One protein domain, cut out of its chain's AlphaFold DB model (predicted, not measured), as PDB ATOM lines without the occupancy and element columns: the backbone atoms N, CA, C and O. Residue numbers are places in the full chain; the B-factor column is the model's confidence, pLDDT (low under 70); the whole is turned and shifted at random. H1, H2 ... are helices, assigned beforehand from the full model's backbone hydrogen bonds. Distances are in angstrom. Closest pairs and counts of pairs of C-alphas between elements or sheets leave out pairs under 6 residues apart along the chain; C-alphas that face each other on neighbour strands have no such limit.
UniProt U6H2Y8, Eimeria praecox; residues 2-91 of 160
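Overview. This is residues 2 to 91 of the 160 residues of a protein of Eimeria praecox (UniProt U6H2Y8). Long helix H5 runs along one side, H3 makes the corner between H5 and H1, and residues 2 to 7 run between H1 and H5. Short H2 lies at the turn from H1 to H3, and H4 near H3's beginning. The printed part has 90 residues, 57 of them in five named helices, H1 to H5 in that order along the chain, with no named strand; its class is all helix, and the whole is compact, with a radius of gyration of the C-alphas of 13.5 A and spans of 42 by 29 by 24 A.

Arrangement. H5, residues 68 to 90, is close to but not clearly touching H3, residues 29 to 39; their closest C-alphas, Leu 38 and His 82, are 6.8 A apart. H3 touches H1, residues 8 to 20, opposite ways at 36 degrees, only just steep; the closest C-alphas, Ile 14 and Leu 35, are 7.3 A apart. H2, residues 22 to 25, and H4, residues 51 to 56, are each close to but not clearly touching H3. Every O i to N i+4 pair is within hydrogen-bond range in H1, H3, H4 and H5; H2 is too short for one.

Along the chain. H5 spans 33.6 A, from C-alpha 68 at (-16.013, -9.030, 52.994) to C-alpha 90 at (-3.877, 1.466, 23.466). H1 spans 18.3 A, H3 15.2 A.

Size, cuts and confidence. The printed part has no cut. Links H3 to H4 and H4 to H5 are long. pLDDT is under 70 at residues 2, 21 to 26, 58 and 60 to 66.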
ATOM      1  N   VAL A   2     -18.957   0.221  41.838       69.94
ATOM      2  CA  VAL A   2     -17.568  -0.227  41.557       69.94
ATOM      3  C   VAL A   2     -17.409  -1.749  41.390       69.94
ATOM      4  O   VAL A   2     -16.634  -2.220  40.571       69.94
ATOM      5  N   LEU A   3     -18.159  -2.531  42.168       79.25
ATOM      6  CA  LEU A   3     -18.127  -3.997  42.130       79.25
ATOM      7  C   LEU A   3     -18.977  -4.602  40.989       79.25
ATOM      8  O   LEU A   3     -18.866  -5.793  40.694       79.25
ATOM      9  N   ALA A   4     -19.849  -3.822  40.351       78.75
ATOM     10  CA  ALA A   4     -20.696  -4.323  39.271       78.75
ATOM     11  C   ALA A   4     -19.852  -4.643  38.022       78.75
ATOM     12  O   ALA A   4     -18.770  -4.075  37.862       78.75
ATOM     13  N   PRO A   5     -20.288  -5.586  37.165       76.94
ATOM     14  CA  PRO A   5     -19.645  -5.794  35.877       76.94
ATOM     15  C   PRO A   5     -19.709  -4.524  35.048       76.94
ATOM     16  O   PRO A   5     -20.612  -3.707  35.204       76.94
ATOM     17  N   PHE A   6     -18.715  -4.371  34.189       74.00
ATOM     18  CA  PHE A   6     -18.610  -3.205  33.351       74.00
ATOM     19  C   PHE A   6     -19.684  -3.238  32.261       74.00
ATOM     20  O   PHE A   6     -19.628  -4.055  31.346       74.00
ATOM     21  N   ASP A   7     -20.647  -2.335  32.385       77.38
ATOM     22  CA  ASP A   7     -21.719  -2.102  31.423       77.38
ATOM     23  C   ASP A   7     -21.869  -0.598  31.156       77.38
ATOM     24  O   ASP A   7     -21.460   0.239  31.967       77.38
ATOM     25  N   THR A   8     -22.469  -0.242  30.025       79.12
ATOM     26  CA  THR A   8     -22.783   1.142  29.652       79.12
ATOM     27  C   THR A   8     -23.529   1.872  30.770       79.12
ATOM     28  O   THR A   8     -23.111   2.956  31.173       79.12
ATOM     29  N   GLU A   9     -24.513   1.217  31.387       82.00
ATOM     30  CA  GLU A   9     -25.247   1.745  32.539       82.00
ATOM     31  C   GLU A   9     -24.332   2.043  33.731       82.00
ATOM     32  O   GLU A   9     -24.434   3.092  34.365       82.00
ATOM     33  N   THR A  10     -23.394   1.143  34.040       80.25
ATOM     34  CA  THR A  10     -22.478   1.340  35.173       80.25
ATOM     35  C   THR A  10     -21.516   2.502  34.950       80.25
ATOM     36  O   THR A  10     -21.231   3.232  35.900       80.25
ATOM     37  N   LYS A  11     -21.069   2.726  33.707       79.62
ATOM     38  CA  LYS A  11     -20.230   3.877  33.339       79.62
ATOM     39  C   LYS A  11     -20.995   5.178  33.540       79.62
ATOM     40  O   LYS A  11     -20.474   6.106  34.156       79.62
ATOM     41  N   ASP A  12     -22.240   5.219  33.073       84.12
ATOM     42  CA  ASP A  12     -23.101   6.390  33.207       84.12
ATOM     43  C   ASP A  12     -23.416   6.691  34.671       84.12
ATOM     44  O   ASP A  12     -23.403   7.851  35.082       84.12
ATOM     45  N   LEU A  13     -23.655   5.655  35.479       83.88
ATOM     46  CA  LEU A  13     -23.867   5.799  36.914       83.88
ATOM     47  C   LEU A  13     -22.624   6.364  37.606       83.88
ATOM     48  O   LEU A  13     -22.750   7.352  38.318       83.88
ATOM     49  N   ILE A  14     -21.429   5.824  37.343       81.88
ATOM     50  CA  ILE A  14     -20.172   6.348  37.909       81.88
ATOM     51  C   ILE A  14     -19.970   7.815  37.511       81.88
ATOM     52  O   ILE A  14     -19.665   8.653  38.361       81.88
ATOM     53  N   ALA A  15     -20.195   8.151  36.239       82.31
ATOM     54  CA  ALA A  15     -20.058   9.515  35.743       82.31
ATOM     55  C   ALA A  15     -21.071  10.485  36.378       82.31
ATOM     56  O   ALA A  15     -20.731  11.641  36.632       82.31
ATOM     57  N   LYS A  16     -22.303  10.033  36.646       84.19
ATOM     58  CA  LYS A  16     -23.320  10.814  37.370       84.19
ATOM     59  C   LYS A  16     -22.932  11.009  38.827       84.19
ATOM     60  O   LYS A  16     -22.909  12.145  39.287       84.19
ATOM     61  N   THR A  17     -22.535   9.947  39.526       81.06
ATOM     62  CA  THR A  17     -22.105  10.016  40.930       81.06
ATOM     63  C   THR A  17     -20.920  10.968  41.105       81.06
ATOM     64  O   THR A  17     -20.938  11.815  41.995       81.06
ATOM     65  N   LEU A  18     -19.936  10.921  40.201       78.25
ATOM     66  CA  LEU A  18     -18.798  11.847  40.203       78.25
ATOM     67  C   LEU A  18     -19.194  13.318  39.986       78.25
ATOM     68  O   LEU A  18     -18.436  14.198  40.380       78.25
ATOM     69  N   LYS A  19     -20.345  13.606  39.365       78.38
ATOM     70  CA  LYS A  19     -20.840  14.975  39.130       78.38
ATOM     71  C   LYS A  19     -21.798  15.459  40.218       78.38
ATOM     72  O   LYS A  19     -21.737  16.621  40.610       78.38
ATOM     73  N   GLU A  20     -22.687  14.590  40.684       72.94
ATOM     74  CA  GLU A  20     -23.798  14.937  41.577       72.94
ATOM     75  C   GLU A  20     -23.405  14.827  43.056       72.94
ATOM     76  O   GLU A  20     -23.789  15.671  43.867       72.94
ATOM     77  N   GLU A  21     -22.571  13.847  43.416       69.00
ATOM     78  CA  GLU A  21     -22.218  13.549  44.809       69.00
ATOM     79  C   GLU A  21     -20.857  14.113  45.235       69.00
ATOM     80  O   GLU A  21     -20.339  13.742  46.285       69.00
ATOM     81  N   VAL A  22     -20.289  15.071  44.491       65.50
ATOM     82  CA  VAL A  22     -18.981  15.693  44.799       65.50
ATOM     83  C   VAL A  22     -18.889  16.152  46.260       65.50
ATOM     84  O   VAL A  22     -17.860  15.983  46.902       65.50
ATOM     85  N   LYS A  23     -19.979  16.682  46.828       64.94
ATOM     86  CA  LYS A  23     -20.019  17.162  48.223       64.94
ATOM     87  C   LYS A  23     -19.951  16.037  49.262       64.94
ATOM     88  O   LYS A  23     -19.415  16.255  50.345       64.94
ATOM     89  N   ALA A  24     -20.506  14.865  48.956       67.19
ATOM     90  CA  ALA A  24     -20.431  13.685  49.818       67.19
ATOM     91  C   ALA A  24     -19.095  12.950  49.620       67.19
ATOM     92  O   ALA A  24     -18.490  12.494  50.586       67.19
ATOM     93  N   LEU A  25     -18.592  12.918  48.384       62.56
ATOM     94  CA  LEU A  25     -17.299  12.336  48.022       62.56
ATOM     95  C   LEU A  25     -16.116  13.118  48.608       62.56
ATOM     96  O   LEU A  25     -15.154  12.503  49.050       62.56
ATOM     97  N   GLN A  26     -16.228  14.443  48.750       66.25
ATOM     98  CA  GLN A  26     -15.237  15.263  49.461       66.25
ATOM     99  C   GLN A  26     -15.045  14.854  50.931       66.25
ATOM    100  O   GLN A  26     -13.988  15.104  51.502       66.25
ATOM    101  N   GLN A  27     -16.043  14.219  51.555       71.19
ATOM    102  CA  GLN A  27     -15.919  13.700  52.922       71.19
ATOM    103  C   GLN A  27     -15.120  12.389  52.975       71.19
ATOM    104  O   GLN A  27     -14.670  11.980  54.042       71.19
ATOM    105  N   LEU A  28     -14.938  11.735  51.825       77.44
ATOM    106  CA  LEU A  28     -14.302  10.435  51.662       77.44
ATOM    107  C   LEU A  28     -13.321  10.477  50.474       77.44
ATOM    108  O   LEU A  28     -13.552   9.821  49.451       77.44
ATOM    109  N   PRO A  29     -12.203  11.216  50.604       79.56
ATOM    110  CA  PRO A  29     -11.282  11.479  49.495       79.56
ATOM    111  C   PRO A  29     -10.718  10.196  48.867       79.56
ATOM    112  O   PRO A  29     -10.475  10.142  47.665       79.56
ATOM    113  N   THR A  30     -10.574   9.131  49.654       79.50
ATOM    114  CA  THR A  30     -10.091   7.824  49.195       79.50
ATOM    115  C   THR A  30     -11.042   7.151  48.202       79.50
ATOM    116  O   THR A  30     -10.606   6.540  47.229       79.50
ATOM    117  N   PHE A  31     -12.355   7.263  48.422       79.06
ATOM    118  CA  PHE A  31     -13.352   6.691  47.515       79.06
ATOM    119  C   PHE A  31     -13.499   7.524  46.244       79.06
ATOM    120  O   PHE A  31     -13.713   6.963  45.170       79.06
ATOM    121  N   GLU A  32     -13.347   8.846  46.348       81.44
ATOM    122  CA  GLU A  32     -13.295   9.726  45.181       81.44
ATOM    123  C   GLU A  32     -12.109   9.374  44.273       81.44
ATOM    124  O   GLU A  32     -12.292   9.234  43.065       81.44
ATOM    125  N   GLN A  33     -10.919   9.183  44.854       82.56
ATOM    126  CA  GLN A  33      -9.721   8.763  44.121       82.56
ATOM    127  C   GLN A  33      -9.941   7.429  43.408       82.56
ATOM    128  O   GLN A  33      -9.788   7.365  42.195       82.56
ATOM    129  N   LEU A  34     -10.439   6.411  44.114       84.12
ATOM    130  CA  LEU A  34     -10.725   5.112  43.503       84.12
ATOM    131  C   LEU A  34     -11.718   5.200  42.334       84.12
ATOM    132  O   LEU A  34     -11.552   4.512  41.327       84.12
ATOM    133  N   LEU A  35     -12.761   6.029  42.449       82.50
ATOM    134  CA  LEU A  35     -13.717   6.224  41.358       82.50
ATOM    135  C   LEU A  35     -13.086   6.935  40.161       82.50
ATOM    136  O   LEU A  35     -13.422   6.609  39.024       82.50
ATOM    137  N   ARG A  36     -12.184   7.892  40.397       83.94
ATOM    138  CA  ARG A  36     -11.444   8.568  39.326       83.94
ATOM    139  C   ARG A  36     -10.484   7.619  38.630       83.94
ATOM    140  O   ARG A  36     -10.515   7.562  37.407       83.94
ATOM    141  N   ASP A  37      -9.723   6.843  39.391       85.50
ATOM    142  CA  ASP A  37      -8.742   5.903  38.853       85.50
ATOM    143  C   ASP A  37      -9.436   4.848  37.974       85.50
ATOM    144  O   ASP A  37      -9.037   4.621  36.834       85.50
ATOM    145  N   LEU A  38     -10.556   4.282  38.443       82.38
ATOM    146  CA  LEU A  38     -11.357   3.314  37.677       82.38
ATOM    147  C   LEU A  38     -12.169   3.930  36.529       82.38
ATOM    148  O   LEU A  38     -12.609   3.213  35.631       82.38
ATOM    149  N   SER A  39     -12.424   5.238  36.555       83.44
ATOM    150  CA  SER A  39     -13.060   5.935  35.433       83.44
ATOM    151  C   SER A  39     -12.045   6.388  34.382       83.44
ATOM    152  O   SER A  39     -12.444   6.652  33.244       83.44
ATOM    153  N   GLY A  40     -10.775   6.541  34.757       82.50
ATOM    154  CA  GLY A  40      -9.694   6.971  33.880       82.50
ATOM    155  C   GLY A  40      -9.290   5.894  32.878       82.50
ATOM    156  O   GLY A  40      -9.677   4.737  32.988       82.50
ATOM    157  N   VAL A  41      -8.483   6.272  31.889       83.25
ATOM    158  CA  VAL A  41      -7.910   5.329  30.907       83.25
ATOM    159  C   VAL A  41      -6.450   5.023  31.267       83.25
ATOM    160  O   VAL A  41      -5.587   4.868  30.413       83.25
ATOM    161  N   GLU A  42      -6.151   4.997  32.563       86.81
ATOM    162  CA  GLU A  42      -4.802   4.792  33.081       86.81
ATOM    163  C   GLU A  42      -4.674   3.412  33.721       86.81
ATOM    164  O   GLU A  42      -5.637   2.852  34.252       86.81
ATOM    165  N   LEU A  43      -3.468   2.850  33.641       85.62
ATOM    166  CA  LEU A  43      -3.146   1.581  34.280       85.62
ATOM    167  C   LEU A  43      -3.014   1.783  35.785       85.62
ATOM    168  O   LEU A  43      -2.232   2.611  36.248       85.62
ATOM    169  N   ILE A  44      -3.727   0.956  36.540       86.81
ATOM    170  CA  ILE A  44      -3.711   0.984  37.996       86.81
ATOM    171  C   ILE A  44      -2.841  -0.167  38.489       86.81
ATOM    172  O   ILE A  44      -3.095  -1.331  38.175       86.81
ATOM    173  N   SER A  45      -1.813   0.139  39.277       82.50
ATOM    174  CA  SER A  45      -1.009  -0.903  39.915       82.50
ATOM    175  C   SER A  45      -1.796  -1.560  41.050       82.50
ATOM    176  O   SER A  45      -2.470  -0.883  41.827       82.50
ATOM    177  N   TRP A  46      -1.706  -2.886  41.138       82.56
ATOM    178  CA  TRP A  46      -2.191  -3.651  42.280       82.56
ATOM    179  C   TRP A  46      -0.988  -4.153  43.095       82.56
ATOM    180  O   TRP A  46      -0.074  -4.722  42.491       82.56
ATOM    181  N   PRO A  47      -0.968  -4.015  44.436       82.81
ATOM    182  CA  PRO A  47      -2.014  -3.482  45.322       82.81
ATOM    183  C   PRO A  47      -2.183  -1.956  45.238       82.81
ATOM    184  O   PRO A  47      -1.263  -1.235  44.859       82.81
ATOM    185  N   LEU A  48      -3.374  -1.472  45.604       83.06
ATOM    186  CA  LEU A  48      -3.706  -0.047  45.567       83.06
ATOM    187  C   LEU A  48      -2.963   0.719  46.676       83.06
ATOM    188  O   LEU A  48      -2.806   0.201  47.780       83.06
ATOM    189  N   PRO A  49      -2.573   1.987  46.456       79.38
ATOM    190  CA  PRO A  49      -1.851   2.773  47.462       79.38
ATOM    191  C   PRO A  49      -2.683   3.082  48.719       79.38
ATOM    192  O   PRO A  49      -2.132   3.443  49.754       79.38
ATOM    193  N   TYR A  50      -4.006   2.936  48.642       80.94
ATOM    194  CA  TYR A  50      -4.955   3.189  49.727       80.94
ATOM    195  C   TYR A  50      -5.639   1.904  50.244       80.94
ATOM    196  O   TYR A  50      -6.737   1.954  50.805       80.94
ATOM    197  N   ASP A  51      -4.981   0.752  50.074       80.12
ATOM    198  CA  ASP A  51      -5.478  -0.575  50.470       80.12
ATOM    199  C   ASP A  51      -5.876  -0.658  51.949       80.12
ATOM    200  O   ASP A  51      -6.952  -1.148  52.286       80.12
ATOM    201  N   GLU A  52      -5.036  -0.124  52.840       77.25
ATOM    202  CA  GLU A  52      -5.262  -0.165  54.292       77.25
ATOM    203  C   GLU A  52      -6.557   0.557  54.686       77.25
ATOM    204  O   GLU A  52      -7.343   0.078  55.509       77.25
ATOM    205  N   VAL A  53      -6.824   1.692  54.037       78.44
ATOM    206  CA  VAL A  53      -8.025   2.496  54.275       78.44
ATOM    207  C   VAL A  53      -9.262   1.762  53.759       78.44
ATOM    208  O   VAL A  53     -10.286   1.736  54.441       78.44
ATOM    209  N   LEU A  54      -9.171   1.105  52.601       77.25
ATOM    210  CA  LEU A  54     -10.268   0.297  52.067       77.25
ATOM    211  C   LEU A  54     -10.576  -0.917  52.948       77.25
ATOM    212  O   LEU A  54     -11.746  -1.176  53.230       77.25
ATOM    213  N   HIS A  55      -9.552  -1.630  53.421       73.94
ATOM    214  CA  HIS A  55      -9.717  -2.774  54.319       73.94
ATOM    215  C   HIS A  55     -10.335  -2.389  55.665       73.94
ATOM    216  O   HIS A  55     -11.153  -3.139  56.196       73.94
ATOM    217  N   SER A  56     -10.002  -1.206  56.188       73.06
ATOM    218  CA  SER A  56     -10.604  -0.677  57.418       73.06
ATOM    219  C   SER A  56     -12.083  -0.295  57.261       73.06
ATOM    220  O   SER A  56     -12.804  -0.125  58.247       73.06
ATOM    221  N   HIS A  57     -12.566  -0.157  56.022       74.56
ATOM    222  CA  HIS A  57     -13.921   0.293  55.766       74.56
ATOM    223  C   HIS A  57     -14.947  -0.825  55.999       74.56
ATOM    224  O   HIS A  57     -14.803  -1.964  55.551       74.56
ATOM    225  N   ALA A  58     -16.079  -0.459  56.603       67.38
ATOM    226  CA  ALA A  58     -17.179  -1.358  56.969       67.38
ATOM    227  C   ALA A  58     -17.767  -2.207  55.820       67.38
ATOM    228  O   ALA A  58     -18.512  -3.152  56.067       67.38
ATOM    229  N   VAL A  59     -17.487  -1.850  54.564       70.06
ATOM    230  CA  VAL A  59     -17.967  -2.561  53.366       70.06
ATOM    231  C   VAL A  59     -17.135  -3.814  53.074       70.06
ATOM    232  O   VAL A  59     -17.677  -4.778  52.520       70.06
ATOM    233  N   PHE A  60     -15.852  -3.801  53.451       69.50
ATOM    234  CA  PHE A  60     -14.895  -4.886  53.222       69.50
ATOM    235  C   PHE A  60     -14.567  -5.683  54.493       69.50
ATOM    236  O   PHE A  60     -14.088  -6.808  54.378       69.50
ATOM    237  N   GLY A  61     -14.880  -5.151  55.679       65.62
ATOM    238  CA  GLY A  61     -14.843  -5.903  56.938       65.62
ATOM    239  C   GLY A  61     -15.979  -6.930  57.069       65.62
ATOM    240  O   GLY A  61     -17.033  -6.793  56.446       65.62
ATOM    241  N   GLU A  62     -15.777  -7.954  57.904       61.03
ATOM    242  CA  GLU A  62     -16.795  -8.983  58.193       61.03
ATOM    243  C   GLU A  62     -17.811  -8.559  59.267       61.03
ATOM    244  O   GLU A  62     -18.890  -9.141  59.348       61.03
ATOM    245  N   ASP A  63     -17.509  -7.511  60.043       60.59
ATOM    246  CA  ASP A  63     -18.272  -7.134  61.241       60.59
ATOM    247  C   ASP A  63     -19.708  -6.663  60.961       60.59
ATOM    248  O   ASP A  63     -20.603  -6.876  61.776       60.59
ATOM    249  N   LYS A  64     -19.949  -5.990  59.826       59.72
ATOM    250  CA  LYS A  64     -21.277  -5.439  59.479       59.72
ATOM    251  C   LYS A  64     -21.974  -6.174  58.340       59.72
ATOM    252  O   LYS A  64     -23.200  -6.151  58.270       59.72
ATOM    253  N   PHE A  65     -21.221  -6.813  57.446       62.06
ATOM    254  CA  PHE A  65     -21.775  -7.548  56.316       62.06
ATOM    255  C   PHE A  65     -20.982  -8.838  56.073       62.06
ATOM    256  O   PHE A  65     -19.775  -8.767  55.837       62.06
ATOM    257  N   PRO A  66     -21.634 -10.012  56.038       69.69
ATOM    258  CA  PRO A  66     -20.938 -11.261  55.758       69.69
ATOM    259  C   PRO A  66     -20.391 -11.271  54.320       69.69
ATOM    260  O   PRO A  66     -21.065 -10.848  53.376       69.69
ATOM    261  N   GLY A  67     -19.169 -11.782  54.140       75.25
ATOM    262  CA  GLY A  67     -18.543 -11.945  52.822       75.25
ATOM    263  C   GLY A  67     -17.633 -10.799  52.364       75.25
ATOM    264  O   GLY A  67     -17.471 -10.611  51.156       75.25
ATOM    265  N   GLY A  68     -17.012 -10.067  53.293       77.69
ATOM    266  CA  GLY A  68     -16.013  -9.030  52.994       77.69
ATOM    267  C   GLY A  68     -14.882  -9.521  52.081       77.69
ATOM    268  O   GLY A  68     -14.608  -8.908  51.048       77.69
ATOM    269  N   ALA A  69     -14.338 -10.714  52.351       80.31
ATOM    270  CA  ALA A  69     -13.305 -11.342  51.518       80.31
ATOM    271  C   ALA A  69     -13.753 -11.584  50.062       80.31
ATOM    272  O   ALA A  69     -12.979 -11.396  49.123       80.31
ATOM    273  N   LYS A  70     -15.026 -11.948  49.838       84.69
ATOM    274  CA  LYS A  70     -15.567 -12.116  48.477       84.69
ATOM    275  C   LYS A  70     -15.615 -10.786  47.733       84.69
ATOM    276  O   LYS A  70     -15.280 -10.743  46.554       84.69
ATOM    277  N   ARG A  71     -16.010  -9.706  48.412       83.94
ATOM    278  CA  ARG A  71     -16.044  -8.352  47.830       83.94
ATOM    279  C   ARG A  71     -14.646  -7.851  47.506       83.94
ATOM    280  O   ARG A  71     -14.474  -7.203  46.482       83.94
ATOM    281  N   TRP A  72     -13.669  -8.195  48.338       84.81
ATOM    282  CA  TRP A  72     -12.270  -7.864  48.104       84.81
ATOM    283  C   TRP A  72     -11.711  -8.545  46.855       84.81
ATOM    284  O   TRP A  72     -11.196  -7.885  45.956       84.81
ATOM    285  N   ASN A  73     -11.914  -9.859  46.739       86.00
ATOM    286  CA  ASN A  73     -11.528 -10.603  45.539       86.00
ATOM    287  C   ASN A  73     -12.224 -10.060  44.289       86.00
ATOM    288  O   ASN A  73     -11.627  -9.983  43.218       86.00
ATOM    289  N   LEU A  74     -13.483  -9.644  44.432       87.25
ATOM    290  CA  LEU A  74     -14.229  -9.052  43.337       87.25
ATOM    291  C   LEU A  74     -13.669  -7.674  42.955       87.25
ATOM    292  O   LEU A  74     -13.540  -7.404  41.767       87.25
ATOM    293  N   LEU A  75     -13.261  -6.841  43.917       87.25
ATOM    294  CA  LEU A  75     -12.576  -5.572  43.645       87.25
ATOM    295  C   LEU A  75     -11.271  -5.801  42.874       87.25
ATOM    296  O   LEU A  75     -11.077  -5.183  41.830       87.25
ATOM    297  N   ARG A  76     -10.429  -6.734  43.335       88.25
ATOM    298  CA  ARG A  76      -9.190  -7.112  42.637       88.25
ATOM    299  C   ARG A  76      -9.476  -7.523  41.193       88.25
ATOM    300  O   ARG A  76      -8.831  -7.033  40.271       88.25
ATOM    301  N   LYS A  77     -10.494  -8.363  40.988       88.94
ATOM    302  CA  LYS A  77     -10.934  -8.770  39.650       88.94
ATOM    303  C   LYS A  77     -11.361  -7.572  38.794       88.94
ATOM    304  O   LYS A  77     -10.971  -7.492  37.636       88.94
ATOM    305  N   ARG A  78     -12.096  -6.600  39.347       88.25
ATOM    306  CA  ARG A  78     -12.494  -5.384  38.607       88.25
ATOM    307  C   ARG A  78     -11.308  -4.517  38.196       88.25
ATOM    308  O   ARG A  78     -11.305  -4.031  37.070       88.25
ATOM    309  N   VAL A  79     -10.295  -4.371  39.050       89.25
ATOM    310  CA  VAL A  79      -9.067  -3.631  38.708       89.25
ATOM    311  C   VAL A  79      -8.321  -4.311  37.554       89.25
ATOM    312  O   VAL A  79      -7.915  -3.647  36.605       89.25
ATOM    313  N   ILE A  80      -8.211  -5.643  37.578       90.25
ATOM    314  CA  ILE A  80      -7.585  -6.408  36.487       90.25
ATOM    315  C   ILE A  80      -8.350  -6.210  35.172       90.25
ATOM    316  O   ILE A  80      -7.745  -5.930  34.137       90.25
ATOM    317  N   GLN A  81      -9.681  -6.307  35.209       89.19
ATOM    318  CA  GLN A  81     -10.527  -6.117  34.028       89.19
ATOM    319  C   GLN A  81     -10.428  -4.695  33.463       89.19
ATOM    320  O   GLN A  81     -10.370  -4.521  32.245       89.19
ATOM    321  N   HIS A  82     -10.365  -3.686  34.334       89.44
ATOM    322  CA  HIS A  82     -10.135  -2.296  33.946       89.44
ATOM    323  C   HIS A  82      -8.810  -2.131  33.200       89.44
ATOM    324  O   HIS A  82      -8.791  -1.626  32.080       89.44
ATOM    325  N   ASN A  83      -7.720  -2.646  33.768       90.81
ATOM    326  CA  ASN A  83      -6.403  -2.576  33.144       90.81
ATOM    327  C   ASN A  83      -6.370  -3.284  31.783       90.81
ATOM    328  O   ASN A  83      -5.810  -2.751  30.831       90.81
ATOM    329  N   LEU A  84      -7.001  -4.456  31.655       89.75
ATOM    330  CA  LEU A  84      -7.114  -5.158  30.371       89.75
ATOM    331  C   LEU A  84      -7.869  -4.336  29.323       89.75
ATOM    332  O   LEU A  84      -7.480  -4.316  28.155       89.75
ATOM    333  N   ARG A  85      -8.911  -3.614  29.739       88.38
ATOM    334  CA  ARG A  85      -9.646  -2.715  28.853       88.38
ATOM    335  C   ARG A  85      -8.785  -1.536  28.398       88.38
ATOM    336  O   ARG A  85      -8.732  -1.268  27.201       88.38
ATOM    337  N   VAL A  86      -8.064  -0.896  29.314       89.50
ATOM    338  CA  VAL A  86      -7.095   0.163  28.981       89.50
ATOM    339  C   VAL A  86      -6.056  -0.353  27.978       89.50
ATOM    340  O   VAL A  86      -5.781   0.298  26.973       89.50
ATOM    341  N   LEU A  87      -5.532  -1.566  28.182       89.81
ATOM    342  CA  LEU A  87      -4.578  -2.177  27.253       89.81
ATOM    343  C   LEU A  87      -5.174  -2.399  25.859       89.81
ATOM    344  O   LEU A  87      -4.488  -2.135  24.876       89.81
ATOM    345  N   SER A  88      -6.437  -2.816  25.758       88.44
ATOM    346  CA  SER A  88      -7.096  -3.002  24.458       88.44
ATOM    347  C   SER A  88      -7.342  -1.709  23.684       88.44
ATOM    348  O   SER A  88      -7.405  -1.740  22.459       88.44
ATOM    349  N   GLU A  89      -7.476  -0.575  24.379       87.56
ATOM    350  CA  GLU A  89      -7.664   0.733  23.743       87.56
ATOM    351  C   GLU A  89      -6.332   1.297  23.209       87.56
ATOM    352  O   GLU A  89      -6.326   2.040  22.227       87.56
ATOM    353  N   HIS A  90      -5.196   0.921  23.810       87.81
ATOM    354  CA  HIS A  90      -3.877   1.466  23.466       87.81
ATOM    355  C   HIS A  90      -2.974   0.540  22.645       87.81
ATOM    356  O   HIS A  90      -2.076   1.029  21.958       87.81
ATOM    357  N   TYR A  91      -3.175  -0.777  22.707       88.25
ATOM    358  CA  TYR A  91      -2.309  -1.760  22.056       88.25
ATOM    359  C   TYR A  91      -3.104  -2.641  21.102       88.25
ATOM    360  O   TYR A  91      -4.191  -3.096  21.434       88.25
TER     361      TYR A  91